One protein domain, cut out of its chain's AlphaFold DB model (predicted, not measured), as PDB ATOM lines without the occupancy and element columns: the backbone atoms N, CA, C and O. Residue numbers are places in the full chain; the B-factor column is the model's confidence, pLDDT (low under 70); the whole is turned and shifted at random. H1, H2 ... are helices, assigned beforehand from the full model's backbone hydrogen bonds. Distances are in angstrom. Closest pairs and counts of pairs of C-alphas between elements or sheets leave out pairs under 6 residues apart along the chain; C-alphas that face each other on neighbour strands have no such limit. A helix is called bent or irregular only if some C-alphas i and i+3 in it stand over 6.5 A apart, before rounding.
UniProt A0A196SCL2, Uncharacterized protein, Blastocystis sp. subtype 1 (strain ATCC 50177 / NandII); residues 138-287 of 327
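What this domain is: This is residues 138 to 287 of the 327 residues of an uncharacterized protein of Blastocystis sp. subtype 1 (strain ATCC 50177 / NandII) (UniProt A0A196SCL2). A loose rod is built along one long helix, H2, with H1 folded back along the part nearer its first residue and H5 running back along the part nearer its last. H6 crosses H1 almost at a right angle toward one end of the rod, and the short helix H3 with H4 gathers at the other end. The printed part has 150 residues with six named helices, H1 to H6 in order, and no named strand; the class is all helix. The radius of gyration of the C-alphas is 19.9 A, and the spans are 62 by 27 by 23 A.

How they stand to each other: Start with H1, residues 138 to 161, which touches the hub H2, residues 174 to 208, in a helical hairpin; the closest C-alphas, of Ser 142 and Ala 187, are 4.1 A apart, at a shallow tilt of 29 degrees, opposite ways. Go on to H3, residues 214 to 219, which touches residues 200 to 208 of H2 alone, closest at the C-alphas of Ala 207 and Gly 214, 5.0 A. H4, residues 225 to 237, only just touches H2, with 3 pairs of C-alphas within 8 A, closest at Ile 203 and Leu 232, 6.9 A, at a steep tilt of 47 degrees. H5, residues 244 to 266, touches H2 at a shallow tilt of 25 degrees, opposite ways; the closest C-alphas, of Tyr 195 and Ala 256, are 4.2 A apart. H5 is near H1 and near H4. H6, residues 271 to 283, touches residues 149 to 157 of H1 alone, about perpendicular at 82 degrees, closest at the C-alphas of Ala 153 and Ile 275, 5.0 A. In H1, H2, H4 and H6 every O i to N i+4 pair is within hydrogen-bond range; H5 has 17 of 19, and H3 has 0 of 2 but 3 of 3 O i to N i+3 pairs.

Where its parts are: Find C-alpha 138 at (249.813, 290.132, 193.796), where H1 begins; it spans 34.3 A. H2 runs 51.1 A from C-alpha 174 at (230.826, 270.507, 197.974). H3 spans 10.4 A and H4 18.4 A. H5 spans 33.7 A and is irregular, with C-alphas 245 and 248 7.1 A apart. H6 spans 18.6 A and ends at C-alpha 283, (252.711, 260.609, 187.889).

The domain as a whole: Look for the two C-alphas farthest apart at Asp 164 and Lys 210, 62.7 A. The printed part has no cut. The link from H1 to H2, residues 162 to 173, is long. Confidence is under 70 at residues 162 to 165, 240 to 242 and 284 to 287; the mean pLDDT of the printed part is 90.6.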
ATOM      1  N   TYR A 138     250.683 290.905 194.687       98.38
ATOM      2  CA  TYR A 138     249.813 290.132 193.796       98.38
ATOM      3  C   TYR A 138     250.461 288.800 193.414       98.38
ATOM      4  O   TYR A 138     249.800 287.775 193.556       98.38
ATOM      5  N   TYR A 139     251.745 288.804 193.042       96.31
ATOM      6  CA  TYR A 139     252.508 287.598 192.708       96.31
ATOM      7  C   TYR A 139     252.518 286.582 193.858       96.31
ATOM      8  O   TYR A 139     252.166 285.413 193.680       96.31
ATOM      9  N   SER A 140     252.878 287.023 195.068       94.75
ATOM     10  CA  SER A 140     252.874 286.148 196.242       94.75
ATOM     11  C   SER A 140     251.466 285.633 196.546       94.75
ATOM     12  O   SER A 140     251.280 284.452 196.823       94.75
ATOM     13  N   CYS A 141     250.444 286.493 196.464       97.88
ATOM     14  CA  CYS A 141     249.073 286.099 196.776       97.88
ATOM     15  C   CYS A 141     248.486 285.108 195.773       97.88
ATOM     16  O   CYS A 141     247.790 284.185 196.199       97.88
ATOM     17  N   SER A 142     248.772 285.256 194.477       97.38
ATOM     18  CA  SER A 142     248.342 284.281 193.476       97.38
ATOM     19  C   SER A 142     248.959 282.908 193.727       97.38
ATOM     20  O   SER A 142     248.237 281.914 193.708       97.38
ATOM     21  N   ASN A 143     250.254 282.847 194.060       94.75
ATOM     22  CA  ASN A 143     250.921 281.582 194.373       94.75
ATOM     23  C   ASN A 143     250.353 280.938 195.648       94.75
ATOM     24  O   ASN A 143     250.019 279.758 195.622       94.75
ATOM     25  N   CYS A 144     250.120 281.712 196.716       95.88
ATOM     26  CA  CYS A 144     249.495 281.193 197.938       95.88
ATOM     27  C   CYS A 144     248.097 280.624 197.719       95.88
ATOM     28  O   CYS A 144     247.738 279.606 198.313       95.88
ATOM     29  N   LEU A 145     247.287 281.291 196.899       97.81
ATOM     30  CA  LEU A 145     245.940 280.824 196.589       97.81
ATOM     31  C   LEU A 145     245.971 279.571 195.717       97.81
ATOM     32  O   LEU A 145     245.245 278.624 196.009       97.81
ATOM     33  N   LEU A 146     246.852 279.529 194.717       96.81
ATOM     34  CA  LEU A 146     247.010 278.354 193.870       96.81
ATOM     35  C   LEU A 146     247.521 277.145 194.669       96.81
ATOM     36  O   LEU A 146     246.933 276.073 194.578       96.81
ATOM     37  N   SER A 147     248.539 277.317 195.518       95.06
ATOM     38  CA  SER A 147     249.033 276.269 196.424       95.06
ATOM     39  C   SER A 147     247.926 275.740 197.340       95.06
ATOM     40  O   SER A 147     247.797 274.533 197.545       95.06
ATOM     41  N   ALA A 148     247.073 276.633 197.856       96.00
ATOM     42  CA  ALA A 148     245.916 276.244 198.654       96.00
ATOM     43  C   ALA A 148     244.898 275.423 197.845       96.00
ATOM     44  O   ALA A 148     244.374 274.432 198.353       96.00
ATOM     45  N   ALA A 149     244.624 275.815 196.597       97.19
ATOM     46  CA  ALA A 149     243.716 275.097 195.705       97.19
ATOM     47  C   ALA A 149     244.256 273.703 195.347       97.19
ATOM     48  O   ALA A 149     243.541 272.713 195.508       97.19
ATOM     49  N   LEU A 150     245.534 273.617 194.961       95.38
ATOM     50  CA  LEU A 150     246.230 272.363 194.662       95.38
ATOM     51  C   LEU A 150     246.274 271.435 195.880       95.38
ATOM     52  O   LEU A 150     246.070 270.235 195.740       95.38
ATOM     53  N   SER A 151     246.458 271.968 197.091       94.12
ATOM     54  CA  SER A 151     246.413 271.158 198.314       94.12
ATOM     55  C   SER A 151     245.028 270.557 198.579       94.12
ATOM     56  O   SER A 151     244.931 269.405 199.016       94.12
ATOM     57  N   ILE A 152     243.950 271.298 198.296       94.88
ATOM     58  CA  ILE A 152     242.585 270.765 198.397       94.88
ATOM     59  C   ILE A 152     242.383 269.647 197.365       94.88
ATOM     60  O   ILE A 152     241.879 268.582 197.727       94.88
ATOM     61  N   ALA A 153     242.821 269.854 196.120       94.75
ATOM     62  CA  ALA A 153     242.752 268.846 195.063       94.75
ATOM     63  C   ALA A 153     243.574 267.589 195.409       94.75
ATOM     64  O   ALA A 153     243.056 266.481 195.318       94.75
ATOM     65  N   ALA A 154     244.798 267.745 195.921       91.88
ATOM     66  CA  ALA A 154     245.641 266.639 196.379       91.88
ATOM     67  C   ALA A 154     245.005 265.852 197.533       91.88
ATOM     68  O   ALA A 154     245.032 264.625 197.544       91.88
ATOM     69  N   THR A 155     244.372 266.546 198.484       90.19
ATOM     70  CA  THR A 155     243.636 265.891 199.576       90.19
ATOM     71  C   THR A 155     242.461 265.073 199.036       90.19
ATOM     72  O   THR A 155     242.190 263.979 199.525       90.19
ATOM     73  N   ALA A 156     241.753 265.582 198.026       90.81
ATOM     74  CA  ALA A 156     240.676 264.843 197.380       90.81
ATOM     75  C   ALA A 156     241.194 263.642 196.577       90.81
ATOM     76  O   ALA A 156     240.597 262.573 196.651       90.81
ATOM     77  N   LEU A 157     242.322 263.791 195.881       88.94
ATOM     78  CA  LEU A 157     242.982 262.706 195.158       88.94
ATOM     79  C   LEU A 157     243.388 261.562 196.104       88.94
ATOM     80  O   LEU A 157     243.093 260.404 195.815       88.94
ATOM     81  N   ASP A 158     243.973 261.879 197.262       87.00
ATOM     82  CA  ASP A 158     244.335 260.892 198.294       87.00
ATOM     83  C   ASP A 158     243.102 260.144 198.832       87.00
ATOM     84  O   ASP A 158     243.120 258.928 199.032       87.00
ATOM     85  N   LEU A 159     241.974 260.849 198.988       84.94
ATOM     86  CA  LEU A 159     240.703 260.218 199.346       84.94
ATOM     87  C   LEU A 159     240.201 259.267 198.247       84.94
ATOM     88  O   LEU A 159     239.713 258.187 198.577       84.94
ATOM     89  N   ILE A 160     240.323 259.650 196.972       84.88
ATOM     90  CA  ILE A 160     239.869 258.856 195.821       84.88
ATOM     91  C   ILE A 160     240.712 257.589 195.650       84.88
ATOM     92  O   ILE A 160     240.139 256.518 195.466       84.88
ATOM     93  N   TYR A 161     242.041 257.684 195.713       79.38
ATOM     94  CA  TYR A 161     242.929 256.553 195.409       79.38
ATOM     95  C   TYR A 161     243.302 255.692 196.620       79.38
ATOM     96  O   TYR A 161     243.716 254.546 196.445       79.38
ATOM     97  N   SER A 162     243.080 256.191 197.841       69.12
ATOM     98  CA  SER A 162     243.395 255.538 199.115       69.12
ATOM     99  C   SER A 162     244.812 254.928 199.193       69.12
ATOM    100  O   SER A 162     245.608 254.950 198.261       69.12
ATOM    101  N   SER A 163     245.177 254.356 200.340       62.50
ATOM    102  CA  SER A 163     246.491 253.722 200.504       62.50
ATOM    103  C   SER A 163     246.647 252.385 199.765       62.50
ATOM    104  O   SER A 163     247.707 251.767 199.851       62.50
ATOM    105  N   ASP A 164     245.599 251.902 199.089       68.00
ATOM    106  CA  ASP A 164     245.615 250.671 198.292       68.00
ATOM    107  C   ASP A 164     245.712 250.901 196.775       68.00
ATOM    108  O   ASP A 164     245.592 249.927 196.025       68.00
ATOM    109  N   GLU A 165     245.943 252.153 196.354       69.31
ATOM    110  CA  GLU A 165     246.130 252.593 194.960       69.31
ATOM    111  C   GLU A 165     244.952 252.243 194.035       69.31
ATOM    112  O   GLU A 165     245.098 252.114 192.816       69.31
ATOM    113  N   LYS A 166     243.757 252.058 194.601       74.19
ATOM    114  CA  LYS A 166     242.539 251.767 193.842       74.19
ATOM    115  C   LYS A 166     241.608 252.952 193.880       74.19
ATOM    116  O   LYS A 166     241.421 253.574 194.910       74.19
ATOM    117  N   GLU A 167     240.949 253.196 192.759       77.56
ATOM    118  CA  GLU A 167     239.899 254.199 192.677       77.56
ATOM    119  C   GLU A 167     238.687 253.780 193.529       77.56
ATOM    120  O   GLU A 167     238.103 252.705 193.334       77.56
ATOM    121  N   HIS A 168     238.308 254.641 194.471       77.38
ATOM    122  CA  HIS A 168     237.123 254.503 195.310       77.38
ATOM    123  C   HIS A 168     236.114 255.595 194.976       77.38
ATOM    124  O   HIS A 168     236.452 256.759 194.777       77.38
ATOM    125  N   GLU A 169     234.835 255.228 194.988       78.44
ATOM    126  CA  GLU A 169     233.753 256.204 194.904       78.44
ATOM    127  C   GLU A 169     233.668 256.962 196.240       78.44
ATOM    128  O   GLU A 169     233.115 256.458 197.223       78.44
ATOM    129  N   VAL A 170     234.260 258.159 196.287       81.94
ATOM    130  CA  VAL A 170     234.246 259.040 197.461       81.94
ATOM    131  C   VAL A 170     233.424 260.288 197.180       81.94
ATOM    132  O   VAL A 170     233.627 260.989 196.191       81.94
ATOM    133  N   ASP A 171     232.495 260.584 198.088       83.38
ATOM    134  CA  ASP A 171     231.724 261.822 198.059       83.38
ATOM    135  C   ASP A 171     232.570 262.961 198.644       83.38
ATOM    136  O   ASP A 171     232.698 263.103 199.865       83.38
ATOM    137  N   ILE A 172     233.210 263.735 197.765       87.75
ATOM    138  CA  ILE A 172     233.975 264.919 198.160       87.75
ATOM    139  C   ILE A 172     232.996 266.036 198.550       87.75
ATOM    140  O   ILE A 172     232.158 266.405 197.723       87.75
ATOM    141  N   PRO A 173     233.111 266.617 199.762       90.44
ATOM    142  CA  PRO A 173     232.236 267.698 200.201       90.44
ATOM    143  C   PRO A 173     232.209 268.875 199.220       90.44
ATOM    144  O   PRO A 173     233.264 269.396 198.860       90.44
ATOM    145  N   ASP A 174     231.011 269.352 198.869       92.69
ATOM    146  CA  ASP A 174     230.826 270.507 197.974       92.69
ATOM    147  C   ASP A 174     231.587 271.752 198.463       92.69
ATOM    148  O   ASP A 174     232.157 272.485 197.664       92.69
ATOM    149  N   GLU A 175     231.695 271.941 199.784       92.56
ATOM    150  CA  GLU A 175     232.460 273.037 200.391       92.56
ATOM    151  C   GLU A 175     233.948 273.029 199.993       92.56
ATOM    152  O   GLU A 175     234.557 274.091 199.877       92.56
ATOM    153  N   LEU A 176     234.554 271.852 199.787       91.25
ATOM    154  CA  LEU A 176     235.945 271.747 199.331       91.25
ATOM    155  C   LEU A 176     236.065 272.066 197.844       91.25
ATOM    156  O   LEU A 176     236.999 272.769 197.460       91.25
ATOM    157  N   LYS A 177     235.104 271.604 197.037       94.81
ATOM    158  CA  LYS A 177     235.050 271.889 195.598       94.81
ATOM    159  C   LYS A 177     234.933 273.389 195.355       94.81
ATOM    160  O   LYS A 177     235.806 273.983 194.733       94.81
ATOM    161  N   GLU A 178     233.929 274.016 195.974       96.19
ATOM    162  CA  GLU A 178     233.686 275.459 195.880       96.19
ATOM    163  C   GLU A 178     234.896 276.271 196.360       96.19
ATOM    164  O   GLU A 178     235.245 277.288 195.764       96.19
ATOM    165  N   LYS A 179     235.560 275.832 197.438       95.44
ATOM    166  CA  LYS A 179     236.743 276.519 197.969       95.44
ATOM    167  C   LYS A 179     237.953 276.394 197.042       95.44
ATOM    168  O   LYS A 179     238.672 277.377 196.887       95.44
ATOM    169  N   CYS A 180     238.178 275.222 196.451       97.00
ATOM    170  CA  CYS A 180     239.248 275.002 195.479       97.00
ATOM    171  C   CYS A 180     239.049 275.900 194.253       97.00
ATOM    172  O   CYS A 180     239.918 276.713 193.956       97.00
ATOM    173  N   GLU A 181     237.867 275.857 193.631       97.56
ATOM    174  CA  GLU A 181     237.538 276.680 192.459       97.56
ATOM    175  C   GLU A 181     237.612 278.181 192.768       97.56
ATOM    176  O   GLU A 181     238.155 278.957 191.981       97.56
ATOM    177  N   ALA A 182     237.126 278.610 193.939       97.25
ATOM    178  CA  ALA A 182     237.217 280.006 194.358       97.25
ATOM    179  C   ALA A 182     238.672 280.470 194.531       97.25
ATOM    180  O   ALA A 182     239.004 281.593 194.152       97.25
ATOM    181  N   TYR A 183     239.541 279.627 195.097       97.75
ATOM    182  CA  TYR A 183     240.964 279.935 195.223       97.75
ATOM    183  C   TYR A 183     241.674 279.951 193.870       97.75
ATOM    184  O   TYR A 183     242.456 280.870 193.639       97.75
ATOM    185  N   THR A 184     241.372 279.017 192.966       98.12
ATOM    186  CA  THR A 184     241.922 279.008 191.602       98.12
ATOM    187  C   THR A 184     241.516 280.267 190.837       98.12
ATOM    188  O   THR A 184     242.379 280.968 190.313       98.12
ATOM    189  N   ALA A 185     240.229 280.622 190.841       98.19
ATOM    190  CA  ALA A 185     239.736 281.819 190.161       98.19
ATOM    191  C   ALA A 185     240.376 283.103 190.717       98.19
ATOM    192  O   ALA A 185     240.842 283.954 189.961       98.19
ATOM    193  N   GLU A 186     240.467 283.231 192.045       98.12
ATOM    194  CA  GLU A 186     241.102 284.395 192.669       98.12
ATOM    195  C   GLU A 186     242.620 284.435 192.414       98.12
ATOM    196  O   GLU A 186     243.186 285.516 192.246       98.12
ATOM    197  N   ALA A 187     243.296 283.282 192.342       98.25
ATOM    198  CA  ALA A 187     244.702 283.209 191.948       98.25
ATOM    199  C   ALA A 187     244.909 283.713 190.511       98.25
ATOM    200  O   ALA A 187     245.803 284.527 190.282       98.25
ATOM    201  N   VAL A 188     244.055 283.294 189.570       98.25
ATOM    202  CA  VAL A 188     244.081 283.731 188.162       98.25
ATOM    203  C   VAL A 188     243.863 285.238 188.034       98.25
ATOM    204  O   VAL A 188     244.609 285.903 187.311       98.25
ATOM    205  N   ASP A 189     242.930 285.812 188.797       98.12
ATOM    206  CA  ASP A 189     242.727 287.265 188.835       98.12
ATOM    207  C   ASP A 189     244.006 288.012 189.258       98.12
ATOM    208  O   ASP A 189     244.341 289.062 188.695       98.12
ATOM    209  N   TYR A 190     244.748 287.489 190.238       98.31
ATOM    210  CA  TYR A 190     246.022 288.072 190.669       98.31
ATOM    211  C   TYR A 190     247.172 287.796 189.692       98.31
ATOM    212  O   TYR A 190     247.991 288.695 189.483       98.31
ATOM    213  N   PHE A 191     247.224 286.635 189.028       98.06
ATOM    214  CA  PHE A 191     248.179 286.382 187.941       98.06
ATOM    215  C   PHE A 191     247.988 287.400 186.815       98.06
ATOM    216  O   PHE A 191     248.949 288.036 186.379       98.06
ATOM    217  N   HIS A 192     246.741 287.649 186.409       96.50
ATOM    218  CA  HIS A 192     246.430 288.639 185.385       96.50
ATOM    219  C   HIS A 192     246.831 290.060 185.817       96.50
ATOM    220  O   HIS A 192     247.454 290.800 185.052       96.50
ATOM    221  N   GLN A 193     246.540 290.449 187.060       96.88
ATOM    222  CA  GLN A 193     246.947 291.757 187.585       96.88
ATOM    223  C   GLN A 193     248.472 291.908 187.652       96.88
ATOM    224  O   GLN A 193     249.000 292.957 187.268       96.88
ATOM    225  N   THR A 194     249.181 290.860 188.072       97.69
ATOM    226  CA  THR A 194     250.649 290.813 188.098       97.69
ATOM    227  C   THR A 194     251.218 290.937 186.687       97.69
ATOM    228  O   THR A 194     252.122 291.743 186.464       97.69
ATOM    229  N   TYR A 195     250.651 290.217 185.715       96.62
ATOM    230  CA  TYR A 195     251.017 290.297 184.301       96.62
ATOM    231  C   TYR A 195     250.931 291.733 183.768       96.62
ATOM    232  O   TYR A 195     251.923 292.283 183.282       96.62
ATOM    233  N   ILE A 196     249.772 292.379 183.920       95.69
ATOM    234  CA  ILE A 196     249.555 293.746 183.431       95.69
ATOM    235  C   ILE A 196     250.469 294.748 184.140       95.69
ATOM    236  O   ILE A 196     251.006 295.658 183.503       95.69
ATOM    237  N   LEU A 197     250.655 294.614 185.454       96.50
ATOM    238  CA  LEU A 197     251.472 295.544 186.227       96.50
ATOM    239  C   LEU A 197     252.961 295.430 185.881       96.50
ATOM    240  O   LEU A 197     253.621 296.455 185.713       96.50
ATOM    241  N   ASN A 198     253.468 294.216 185.667       97.44
ATOM    242  CA  ASN A 198     254.842 294.005 185.216       97.44
ATOM    243  C   ASN A 198     255.074 294.543 183.800       97.44
ATOM    244  O   ASN A 198     256.093 295.185 183.555       97.44
ATOM    245  N   LEU A 199     254.108 294.403 182.883       97.12
ATOM    246  CA  LEU A 199     254.198 295.064 181.575       97.12
ATOM    247  C   LEU A 199     254.274 296.592 181.704       97.12
ATOM    248  O   LEU A 199     255.063 297.227 181.001       97.12
ATOM    249  N   LYS A 200     253.503 297.196 182.618       96.56
ATOM    250  CA  LYS A 200     253.590 298.643 182.889       96.56
ATOM    251  C   LYS A 200     254.982 299.030 183.383       96.56
ATOM    252  O   LYS A 200     255.585 299.944 182.823       96.56
ATOM    253  N   LEU A 201     255.507 298.311 184.376       96.69
ATOM    254  CA  LEU A 201     256.842 298.546 184.934       96.69
ATOM    255  C   LEU A 201     257.945 298.399 183.872       96.69
ATOM    256  O   LEU A 201     258.834 299.250 183.789       96.69
ATOM    257  N   ALA A 202     257.848 297.384 183.007       96.69
ATOM    258  CA  ALA A 202     258.769 297.164 181.895       96.69
ATOM    259  C   ALA A 202     258.755 298.328 180.891       96.69
ATOM    260  O   ALA A 202     259.813 298.854 180.537       96.69
ATOM    261  N   ILE A 203     257.567 298.783 180.469       96.81
ATOM    262  CA  ILE A 203     257.424 299.919 179.544       96.81
ATOM    263  C   ILE A 203     257.963 301.206 180.173       96.81
ATOM    264  O   ILE A 203     258.695 301.948 179.519       96.81
ATOM    265  N   GLU A 204     257.646 301.480 181.440       95.81
ATOM    266  CA  GLU A 204     258.137 302.670 182.140       95.81
ATOM    267  C   GLU A 204     259.665 302.672 182.278       95.81
ATOM    268  O   GLU A 204     260.308 303.712 182.102       95.81
ATOM    269  N   ALA A 205     260.267 301.518 182.572       95.12
ATOM    270  CA  ALA A 205     261.716 301.359 182.618       95.12
ATOM    271  C   ALA A 205     262.349 301.552 181.226       95.12
ATOM    272  O   ALA A 205     263.290 302.336 181.082       95.12
ATOM    273  N   ALA A 206     261.782 300.947 180.180       95.19
ATOM    274  CA  ALA A 206     262.240 301.114 178.800       95.19
ATOM    275  C   ALA A 206     262.109 302.565 178.297       95.19
ATOM    276  O   ALA A 206     263.001 303.079 177.614       95.19
ATOM    277  N   ALA A 207     261.039 303.266 178.678       95.69
ATOM    278  CA  ALA A 207     260.829 304.673 178.350       95.69
ATOM    279  C   ALA A 207     261.865 305.590 179.028       95.69
ATOM    280  O   ALA A 207     262.363 306.527 178.398       95.69
ATOM    281  N   LYS A 208     262.267 305.301 180.277       95.12
ATOM    282  CA  LYS A 208     263.363 306.026 180.962       95.12
ATOM    283  C   LYS A 208     264.689 305.902 180.205       95.12
ATOM    284  O   LYS A 208     265.451 306.870 180.154       95.12
ATOM    285  N   LEU A 209     264.922 304.756 179.567       93.75
ATOM    286  CA  LEU A 209     266.079 304.499 178.703       93.75
ATOM    287  C   LEU A 209     265.880 304.968 177.252       93.75
ATOM    288  O   LEU A 209     266.792 304.850 176.437       93.75
ATOM    289  N   LYS A 210     264.722 305.564 176.932       94.06
ATOM    290  CA  LYS A 210     264.343 306.066 175.598       94.06
ATOM    291  C   LYS A 210     264.308 304.985 174.514       94.06
ATOM    292  O   LYS A 210     264.525 305.293 173.343       94.06
ATOM    293  N   LEU A 211     264.032 303.741 174.903       93.12
ATOM    294  CA  LEU A 211     263.851 302.627 173.969       93.12
ATOM    295  C   LEU A 211     262.470 302.673 173.306       93.12
ATOM    296  O   LEU A 211     262.329 302.371 172.126       93.12
ATOM    297  N   VAL A 212     261.460 303.103 174.061       95.25
ATOM    298  CA  VAL A 212     260.069 303.231 173.611       95.25
ATOM    299  C   VAL A 212     259.482 304.580 174.022       95.25
ATOM    300  O   VAL A 212     260.039 305.293 174.859       95.25
ATOM    301  N   ASP A 213     258.345 304.934 173.420       94.69
ATOM    302  CA  ASP A 213     257.541 306.076 173.852       94.69
ATOM    303  C   ASP A 213     256.895 305.780 175.217       94.69
ATOM    304  O   ASP A 213     256.343 304.701 175.420       94.69
ATOM    305  N   GLY A 214     256.940 306.737 176.147       90.62
ATOM    306  CA  GLY A 214     256.306 306.600 177.461       90.62
ATOM    307  C   GLY A 214     254.785 306.463 177.387       90.62
ATOM    308  O   GLY A 214     254.197 305.796 178.232       90.62
ATOM    309  N   ASP A 215     254.146 307.006 176.346       93.94
ATOM    310  CA  ASP A 215     252.700 306.872 176.136       93.94
ATOM    311  C   ASP A 215     252.285 305.449 175.728       93.94
ATOM    312  O   ASP A 215     251.091 305.138 175.711       93.94
ATOM    313  N   LEU A 216     253.247 304.566 175.428       93.88
ATOM    314  CA  LEU A 216     252.996 303.158 175.120       93.88
ATOM    315  C   LEU A 216     252.269 302.442 176.272       93.88
ATOM    316  O   LEU A 216     251.425 301.588 176.014       93.88
ATOM    317  N   VAL A 217     252.516 302.845 177.524       93.38
ATOM    318  CA  VAL A 217     251.874 302.254 178.713       93.38
ATOM    319  C   VAL A 217     250.349 302.404 178.698       93.38
ATOM    320  O   VAL A 217     249.629 301.556 179.220       93.38
ATOM    321  N   ASN A 218     249.838 303.452 178.043       92.81
ATOM    322  CA  ASN A 218     248.406 303.733 177.944       92.81
ATOM    323  C   ASN A 218     247.681 302.823 176.938       92.81
ATOM    324  O   ASN A 218     246.473 302.966 176.770       92.81
ATOM    325  N   LYS A 219     248.409 301.930 176.253       93.19
ATOM    326  CA  LYS A 219     247.883 300.962 175.278       93.19
ATOM    327  C   LYS A 219     247.874 299.521 175.804       93.19
ATOM    328  O   LYS A 219     247.705 298.583 175.031       93.19
ATOM    329  N   LEU A 220     248.089 299.328 177.106       90.50
ATOM    330  CA  LEU A 220     247.916 298.033 177.767       90.50
ATOM    331  C   LEU A 220     246.430 297.781 178.058       90.50
ATOM    332  O   LEU A 220     245.988 297.843 179.204       90.50
ATOM    333  N   ASP A 221     245.675 297.541 176.991       89.19
ATOM    334  CA  ASP A 221     244.276 297.114 176.995       89.19
ATOM    335  C   ASP A 221     244.099 295.875 176.104       89.19
ATOM    336  O   ASP A 221     244.985 295.546 175.312       89.19
ATOM    337  N   ASP A 222     242.959 295.193 176.217       83.50
ATOM    338  CA  ASP A 222     242.696 293.924 175.522       83.50
ATOM    339  C   ASP A 222     242.843 294.013 173.992       83.50
ATOM    340  O   ASP A 222     243.193 293.029 173.341       83.50
ATOM    341  N   GLU A 223     242.597 295.184 173.395       90.38
ATOM    342  CA  GLU A 223     242.682 295.374 171.943       90.38
ATOM    343  C   GLU A 223     244.125 295.587 171.465       90.38
ATOM    344  O   GLU A 223     244.460 295.258 170.323       90.38
ATOM    345  N   ASN A 224     244.983 296.155 172.317       91.94
ATOM    346  CA  ASN A 224     246.309 296.635 171.935       91.94
ATOM    347  C   ASN A 224     247.462 295.929 172.662       91.94
ATOM    348  O   ASN A 224     248.621 296.204 172.337       91.94
ATOM    349  N   ILE A 225     247.194 295.021 173.605       92.31
ATOM    350  CA  ILE A 225     248.226 294.397 174.444       92.31
ATOM    351  C   ILE A 225     249.293 293.660 173.629       92.31
ATOM    352  O   ILE A 225     250.481 293.903 173.828       92.31
ATOM    353  N   THR A 226     248.903 292.853 172.639       91.75
ATOM    354  CA  THR A 226     249.850 292.119 171.783       91.75
ATOM    355  C   THR A 226     250.760 293.073 171.014       91.75
ATOM    356  O   THR A 226     251.980 292.952 171.078       91.75
ATOM    357  N   ALA A 227     250.185 294.083 170.352       93.44
ATOM    358  CA  ALA A 227     250.954 295.072 169.595       93.44
ATOM    359  C   ALA A 227     251.873 295.915 170.501       93.44
ATOM    360  O   ALA A 227     252.969 296.322 170.100       93.44
ATOM    361  N   THR A 228     251.432 296.180 171.731       93.81
ATOM    362  CA  THR A 228     252.200 296.906 172.745       93.81
ATOM    363  C   THR A 228     253.417 296.103 173.198       93.81
ATOM    364  O   THR A 228     254.529 296.637 173.192       93.81
ATOM    365  N   VAL A 229     253.237 294.816 173.507       93.25
ATOM    366  CA  VAL A 229     254.329 293.904 173.876       93.25
ATOM    367  C   VAL A 229     255.302 293.718 172.709       93.25
ATOM    368  O   VAL A 229     256.502 293.873 172.901       93.25
ATOM    369  N   GLU A 230     254.815 293.503 171.483       94.19
ATOM    370  CA  GLU A 230     255.668 293.399 170.286       94.19
ATOM    371  C   GLU A 230     256.532 294.646 170.068       94.19
ATOM    372  O   GLU A 230     257.705 294.542 169.707       94.19
ATOM    373  N   THR A 231     255.969 295.836 170.305       94.94
ATOM    374  CA  THR A 231     256.710 297.099 170.193       94.94
ATOM    375  C   THR A 231     257.852 297.165 171.207       94.94
ATOM    376  O   THR A 231     258.960 297.562 170.846       94.94
ATOM    377  N   LEU A 232     257.594 296.767 172.456       94.31
ATOM    378  CA  LEU A 232     258.602 296.740 173.515       94.31
ATOM    379  C   LEU A 232     259.697 295.701 173.232       94.31
ATOM    380  O   LEU A 232     260.876 296.051 173.251       94.31
ATOM    381  N   THR A 233     259.322 294.459 172.918       92.00
ATOM    382  CA  THR A 233     260.276 293.373 172.646       92.00
ATOM    383  C   THR A 233     261.168 293.706 171.454       92.00
ATOM    384  O   THR A 233     262.387 293.603 171.545       92.00
ATOM    385  N   LYS A 234     260.591 294.231 170.366       93.38
ATOM    386  CA  LYS A 234     261.370 294.651 169.197       93.38
ATOM    387  C   LYS A 234     262.362 295.770 169.526       93.38
ATOM    388  O   LYS A 234     263.486 295.752 169.032       93.38
ATOM    389  N   ALA A 235     261.955 296.747 170.338       91.88
ATOM    390  CA  ALA A 235     262.844 297.829 170.749       91.88
ATOM    391  C   ALA A 235     264.038 297.307 171.562       91.88
ATOM    392  O   ALA A 235     265.143 297.817 171.397       91.88
ATOM    393  N   LEU A 236     263.827 296.283 172.399       90.19
ATOM    394  CA  LEU A 236     264.888 295.614 173.154       90.19
ATOM    395  C   LEU A 236     265.830 294.825 172.236       90.19
ATOM    396  O   LEU A 236     267.043 295.009 172.329       90.19
ATOM    397  N   ASP A 237     265.296 294.036 171.300       88.81
ATOM    398  CA  ASP A 237     266.096 293.252 170.345       88.81
ATOM    399  C   ASP A 237     267.012 294.140 169.481       88.81
ATOM    400  O   ASP A 237     268.159 293.796 169.187       88.81
ATOM    401  N   GLU A 238     266.531 295.324 169.088       88.69
ATOM    402  CA  GLU A 238     267.289 296.265 168.258       88.69
ATOM    403  C   GLU A 238     268.478 296.913 168.991       88.69
ATOM    404  O   GLU A 238     269.396 297.418 168.334       88.69
ATOM    405  N   THR A 239     268.517 296.867 170.330       82.94
ATOM    406  CA  THR A 239     269.616 297.459 171.112       82.94
ATOM    407  C   THR A 239     270.960 296.759 170.897       82.94
ATOM    408  O   THR A 239     271.995 297.406 171.067       82.94
ATOM    409  N   ASN A 240     270.976 295.479 170.484       67.19
ATOM    410  CA  ASN A 240     272.180 294.681 170.177       67.19
ATOM    411  C   ASN A 240     273.313 294.764 171.231       67.19
ATOM    412  O   ASN A 240     274.484 294.551 170.903       67.19
ATOM    413  N   THR A 241     272.994 295.099 172.485       66.25
ATOM    414  CA  THR A 241     273.981 295.343 173.544       66.25
ATOM    415  C   THR A 241     273.493 294.713 174.845       66.25
ATOM    416  O   THR A 241     272.456 295.110 175.365       66.25
ATOM    417  N   GLU A 242     274.242 293.757 175.394       67.88
ATOM    418  CA  GLU A 242     274.012 293.280 176.762       67.88
ATOM    419  C   GLU A 242     274.433 294.390 177.735       67.88
ATOM    420  O   GLU A 242     275.604 294.772 177.795       67.88
ATOM    421  N   SER A 243     273.461 294.957 178.450       80.00
ATOM    422  CA  SER A 243     273.662 296.020 179.433       80.00
ATOM    423  C   SER A 243     272.911 295.676 180.712       80.00
ATOM    424  O   SER A 243     271.726 295.350 180.658       80.00
ATOM    425  N   GLU A 244     273.574 295.830 181.861       84.44
ATOM    426  CA  GLU A 244     272.943 295.717 183.187       84.44
ATOM    427  C   GLU A 244     271.782 296.717 183.361       84.44
ATOM    428  O   GLU A 244     270.879 296.501 184.162       84.44
ATOM    429  N   GLU A 245     271.755 297.800 182.573       86.06
ATOM    430  CA  GLU A 245     270.651 298.767 182.579       86.06
ATOM    431  C   GLU A 245     269.326 298.165 182.077       86.06
ATOM    432  O   GLU A 245     268.260 298.690 182.402       86.06
ATOM    433  N   TYR A 246     269.373 297.076 181.300       89.31
ATOM    434  CA  TYR A 246     268.186 296.397 180.772       89.31
ATOM    435  C   TYR A 246     267.673 295.282 181.679       89.31
ATOM    436  O   TYR A 246     266.520 294.884 181.517       89.31
ATOM    437  N   THR A 247     268.471 294.823 182.650       90.25
ATOM    438  CA  THR A 247     268.099 293.737 183.571       90.25
ATOM    439  C   THR A 247     266.722 293.950 184.204       90.25
ATOM    440  O   THR A 247     265.883 293.071 184.038       90.25
ATOM    441  N   PRO A 248     266.380 295.133 184.762       91.50
ATOM    442  CA  PRO A 248     265.054 295.326 185.346       91.50
ATOM    443  C   PRO A 248     263.910 295.178 184.331       91.50
ATOM    444  O   PRO A 248     262.840 294.698 184.675       91.50
ATOM    445  N   ILE A 249     264.116 295.590 183.073       94.44
ATOM    446  CA  ILE A 249     263.094 295.460 182.020       94.44
ATOM    447  C   ILE A 249     262.869 293.981 181.699       94.44
ATOM    448  O   ILE A 249     261.725 293.555 181.547       94.44
ATOM    449  N   LEU A 250     263.956 293.214 181.598       92.56
ATOM    450  CA  LEU A 250     263.907 291.783 181.320       92.56
ATOM    451  C   LEU A 250     263.256 291.016 182.475       92.56
ATOM    452  O   LEU A 250     262.378 290.202 182.208       92.56
ATOM    453  N   ASP A 251     263.590 291.334 183.726       94.31
ATOM    454  CA  ASP A 251     262.997 290.702 184.914       94.31
ATOM    455  C   ASP A 251     261.472 290.903 184.957       94.31
ATOM    456  O   ASP A 251     260.711 289.953 185.174       94.31
ATOM    457  N   TYR A 252     260.998 292.121 184.665       96.56
ATOM    458  CA  TYR A 252     259.563 292.396 184.560       96.56
ATOM    459  C   TYR A 252     258.909 291.633 183.400       96.56
ATOM    460  O   TYR A 252     257.813 291.096 183.554       96.56
ATOM    461  N   LEU A 253     259.557 291.546 182.235       95.31
ATOM    462  CA  LEU A 253     259.021 290.799 181.090       95.31
ATOM    463  C   LEU A 253     258.980 289.288 181.333       95.31
ATOM    464  O   LEU A 253     258.022 288.635 180.911       95.31
ATOM    465  N   MET A 254     259.986 288.736 182.010       94.94
ATOM    466  CA  MET A 254     260.012 287.333 182.420       94.94
ATOM    467  C   MET A 254     258.858 287.044 183.374       94.94
ATOM    468  O   MET A 254     258.033 286.180 183.081       94.94
ATOM    469  N   THR A 255     258.719 287.856 184.426       96.06
ATOM    470  CA  THR A 255     257.613 287.740 185.385       96.06
ATOM    471  C   THR A 255     256.262 287.837 184.677       96.06
ATOM    472  O   THR A 255     255.408 286.972 184.847       96.06
ATOM    473  N   ALA A 256     256.067 288.833 183.806       96.31
ATOM    474  CA  ALA A 256     254.842 288.972 183.019       96.31
ATOM    475  C   ALA A 256     254.558 287.726 182.160       96.31
ATOM    476  O   ALA A 256     253.431 287.231 182.124       96.31
ATOM    477  N   THR A 257     255.575 287.196 181.484       95.12
ATOM    478  CA  THR A 257     255.437 286.010 180.632       95.12
ATOM    479  C   THR A 257     255.013 284.789 181.441       95.12
ATOM    480  O   THR A 257     254.109 284.067 181.018       95.12
ATOM    481  N   ASP A 258     255.617 284.570 182.605       96.12
ATOM    482  CA  ASP A 258     255.288 283.432 183.459       96.12
ATOM    483  C   ASP A 258     253.885 283.555 184.060       96.12
ATOM    484  O   ASP A 258     253.133 282.581 184.054       96.12
ATOM    485  N   MET A 259     253.462 284.758 184.457       96.94
ATOM    486  CA  MET A 259     252.086 284.991 184.913       96.94
ATOM    487  C   MET A 259     251.058 284.772 183.803       96.94
ATOM    488  O   MET A 259     250.010 284.184 184.047       96.94
ATOM    489  N   ASN A 260     251.359 285.174 182.566       95.38
ATOM    490  CA  ASN A 260     250.475 284.911 181.433       95.38
ATOM    491  C   ASN A 260     250.338 283.406 181.137       95.38
ATOM    492  O   ASN A 260     249.244 282.951 180.806       95.38
ATOM    493  N   LYS A 261     251.420 282.623 181.284       96.12
ATOM    494  CA  LYS A 261     251.343 281.153 181.198       96.12
ATOM    495  C   LYS A 261     250.444 280.592 182.297       96.12
ATOM    496  O   LYS A 261     249.572 279.792 181.991       96.12
ATOM    497  N   LYS A 262     250.608 281.060 183.540       96.44
ATOM    498  CA  LYS A 262     249.777 280.630 184.672       96.44
ATOM    499  C   LYS A 262     248.302 280.983 184.488       96.44
ATOM    500  O   LYS A 262     247.453 280.147 184.769       96.44
ATOM    501  N   CYS A 263     247.976 282.150 183.930       96.12
ATOM    502  CA  CYS A 263     246.599 282.439 183.520       96.12
ATOM    503  C   CYS A 263     246.090 281.404 182.510       96.12
ATOM    504  O   CYS A 263     245.029 280.841 182.712       96.12
ATOM    505  N   ALA A 264     246.845 281.119 181.446       95.12
ATOM    506  CA  ALA A 264     246.411 280.162 180.425       95.12
ATOM    507  C   ALA A 264     246.272 278.718 180.948       95.12
ATOM    508  O   ALA A 264     245.466 277.963 180.416       95.12
ATOM    509  N   GLU A 265     247.066 278.347 181.953       95.19
ATOM    510  CA  GLU A 265     247.071 277.021 182.579       95.19
ATOM    511  C   GLU A 265     245.864 276.817 183.506       95.19
ATOM    512  O   GLU A 265     245.255 275.755 183.467       95.19
ATOM    513  N   TYR A 266     245.497 277.829 184.305       96.31
ATOM    514  CA  TYR A 266     244.505 277.684 185.383       96.31
ATOM    515  C   TYR A 266     243.171 278.407 185.146       96.31
ATOM    516  O   TYR A 266     242.231 278.215 185.923       96.31
ATOM    517  N   ASP A 267     243.055 279.256 184.120       95.69
ATOM    518  CA  ASP A 267     241.823 280.008 183.858       95.69
ATOM    519  C   ASP A 267     240.649 279.076 183.533       95.69
ATOM    520  O   ASP A 267     240.687 278.275 182.599       95.69
ATOM    521  N   GLY A 268     239.581 279.211 184.318       93.62
ATOM    522  CA  GLY A 268     238.340 278.467 184.136       93.62
ATOM    523  C   GLY A 268     238.392 276.982 184.498       93.62
ATOM    524  O   GLY A 268     237.413 276.298 184.198       93.62
ATOM    525  N   LEU A 269     239.463 276.487 185.134       95.69
ATOM    526  CA  LEU A 269     239.530 275.089 185.566       95.69
ATOM    527  C   LEU A 269     238.469 274.767 186.625       95.69
ATOM    528  O   LEU A 269     238.293 275.491 187.609       95.69
ATOM    529  N   SER A 270     237.793 273.641 186.420       96.69
ATOM    530  CA  SER A 270     236.906 273.008 187.395       96.69
ATOM    531  C   SER A 270     237.680 272.271 188.486       96.69
ATOM    532  O   SER A 270     238.872 271.982 188.356       96.69
ATOM    533  N   PHE A 271     236.986 271.919 189.569       96.06
ATOM    534  CA  PHE A 271     237.561 271.092 190.625       96.06
ATOM    535  C   PHE A 271     238.115 269.750 190.116       96.06
ATOM    536  O   PHE A 271     239.200 269.339 190.524       96.06
ATOM    537  N   GLU A 272     237.396 269.071 189.221       93.94
ATOM    538  CA  GLU A 272     237.843 267.803 188.642       93.94
ATOM    539  C   GLU A 272     239.108 267.981 187.787       93.94
ATOM    540  O   GLU A 272     240.048 267.202 187.923       93.94
ATOM    541  N   GLU A 273     239.188 269.048 186.987       95.38
ATOM    542  CA  GLU A 273     240.394 269.353 186.203       95.38
ATOM    543  C   GLU A 273     241.594 269.691 187.104       95.38
ATOM    544  O   GLU A 273     242.716 269.302 186.794       95.38
ATOM    545  N   MET A 274     241.374 270.337 188.256       96.38
ATOM    546  CA  MET A 274     242.433 270.566 189.251       96.38
ATOM    547  C   MET A 274     242.968 269.254 189.847       96.38
ATOM    548  O   MET A 274     244.167 269.146 190.111       96.38
ATOM    549  N   ILE A 275     242.105 268.254 190.070       93.62
ATOM    550  CA  ILE A 275     242.533 266.912 190.501       93.62
ATOM    551  C   ILE A 275     243.377 266.256 189.407       93.62
ATOM    552  O   ILE A 275     244.436 265.708 189.716       93.62
ATOM    553  N   ASP A 276     242.942 266.346 188.149       91.38
ATOM    554  CA  ASP A 276     243.684 265.805 187.009       91.38
ATOM    555  C   ASP A 276     245.068 266.457 186.879       91.38
ATOM    556  O   ASP A 276     246.053 265.745 186.684       91.38
ATOM    557  N   THR A 277     245.175 267.780 187.074       92.44
ATOM    558  CA  THR A 277     246.463 268.493 187.130       92.44
ATOM    559  C   THR A 277     247.369 267.911 188.211       92.44
ATOM    560  O   THR A 277     248.501 267.534 187.920       92.44
ATOM    561  N   VAL A 278     246.879 267.774 189.450       92.06
ATOM    562  CA  VAL A 278     247.680 267.213 190.554       92.06
ATOM    563  C   VAL A 278     248.112 265.777 190.253       92.06
ATOM    564  O   VAL A 278     249.272 265.425 190.465       92.06
ATOM    565  N   ASN A 279     247.201 264.950 189.737       89.31
ATOM    566  CA  ASN A 279     247.484 263.560 189.399       89.31
ATOM    567  C   ASN A 279     248.550 263.449 188.295       89.31
ATOM    568  O   ASN A 279     249.490 262.665 188.422       89.31
ATOM    569  N   ALA A 280     248.457 264.270 187.245       87.62
ATOM    570  CA  ALA A 280     249.448 264.323 186.172       87.62
ATOM    571  C   ALA A 280     250.832 264.755 186.687       87.62
ATOM    572  O   ALA A 280     251.844 264.147 186.327       87.62
ATOM    573  N   THR A 281     250.889 265.751 187.579       86.19
ATOM    574  CA  THR A 281     252.147 266.181 188.210       86.19
ATOM    575  C   THR A 281     252.763 265.065 189.062       86.19
ATOM    576  O   THR A 281     253.971 264.841 188.990       86.19
ATOM    577  N   MET A 282     251.959 264.335 189.843       79.69
ATOM    578  CA  MET A 282     252.443 263.238 190.694       79.69
ATOM    579  C   MET A 282     252.948 262.030 189.894       79.69
ATOM    580  O   MET A 282     253.922 261.398 190.302       79.69
ATOM    581  N   ASN A 283     252.325 261.731 188.751       78.38
ATOM    582  CA  ASN A 283     252.711 260.609 187.889       78.38
ATOM    583  C   ASN A 283     253.832 260.957 186.895       78.38
ATOM    584  O   ASN A 283     254.291 260.086 186.159       78.38
ATOM    585  N   GLY A 284     254.301 262.210 186.876       65.94
ATOM    586  CA  GLY A 284     255.345 262.667 185.955       65.94
ATOM    587  C   GLY A 284     254.874 262.840 184.506       65.94
ATOM    588  O   GLY A 284     255.707 263.026 183.618       65.94
ATOM    589  N   ASP A 285     253.560 262.820 184.271       58.75
ATOM    590  CA  ASP A 285     252.948 263.013 182.951       58.75
ATOM    591  C   ASP A 285     253.054 264.473 182.477       58.75
ATOM    592  O   ASP A 285     252.971 264.753 181.282       58.75
ATOM    593  N   ASP A 286     253.315 265.404 183.400       46.62
ATOM    594  CA  ASP A 286     253.461 266.840 183.139       46.62
ATOM    595  C   ASP A 286     254.882 267.243 182.683       46.62
ATOM    596  O   ASP A 286     255.351 268.374 182.859       46.62
ATOM    597  N   CYS A 287     255.624 266.300 182.091       40.75
ATOM    598  CA  CYS A 287     256.903 266.602 181.468       40.75
ATOM    599  C   CYS A 287     256.658 267.449 180.207       40.75
ATOM    600  O   CYS A 287     256.459 266.926 179.111       40.75
TER     601      CYS A 287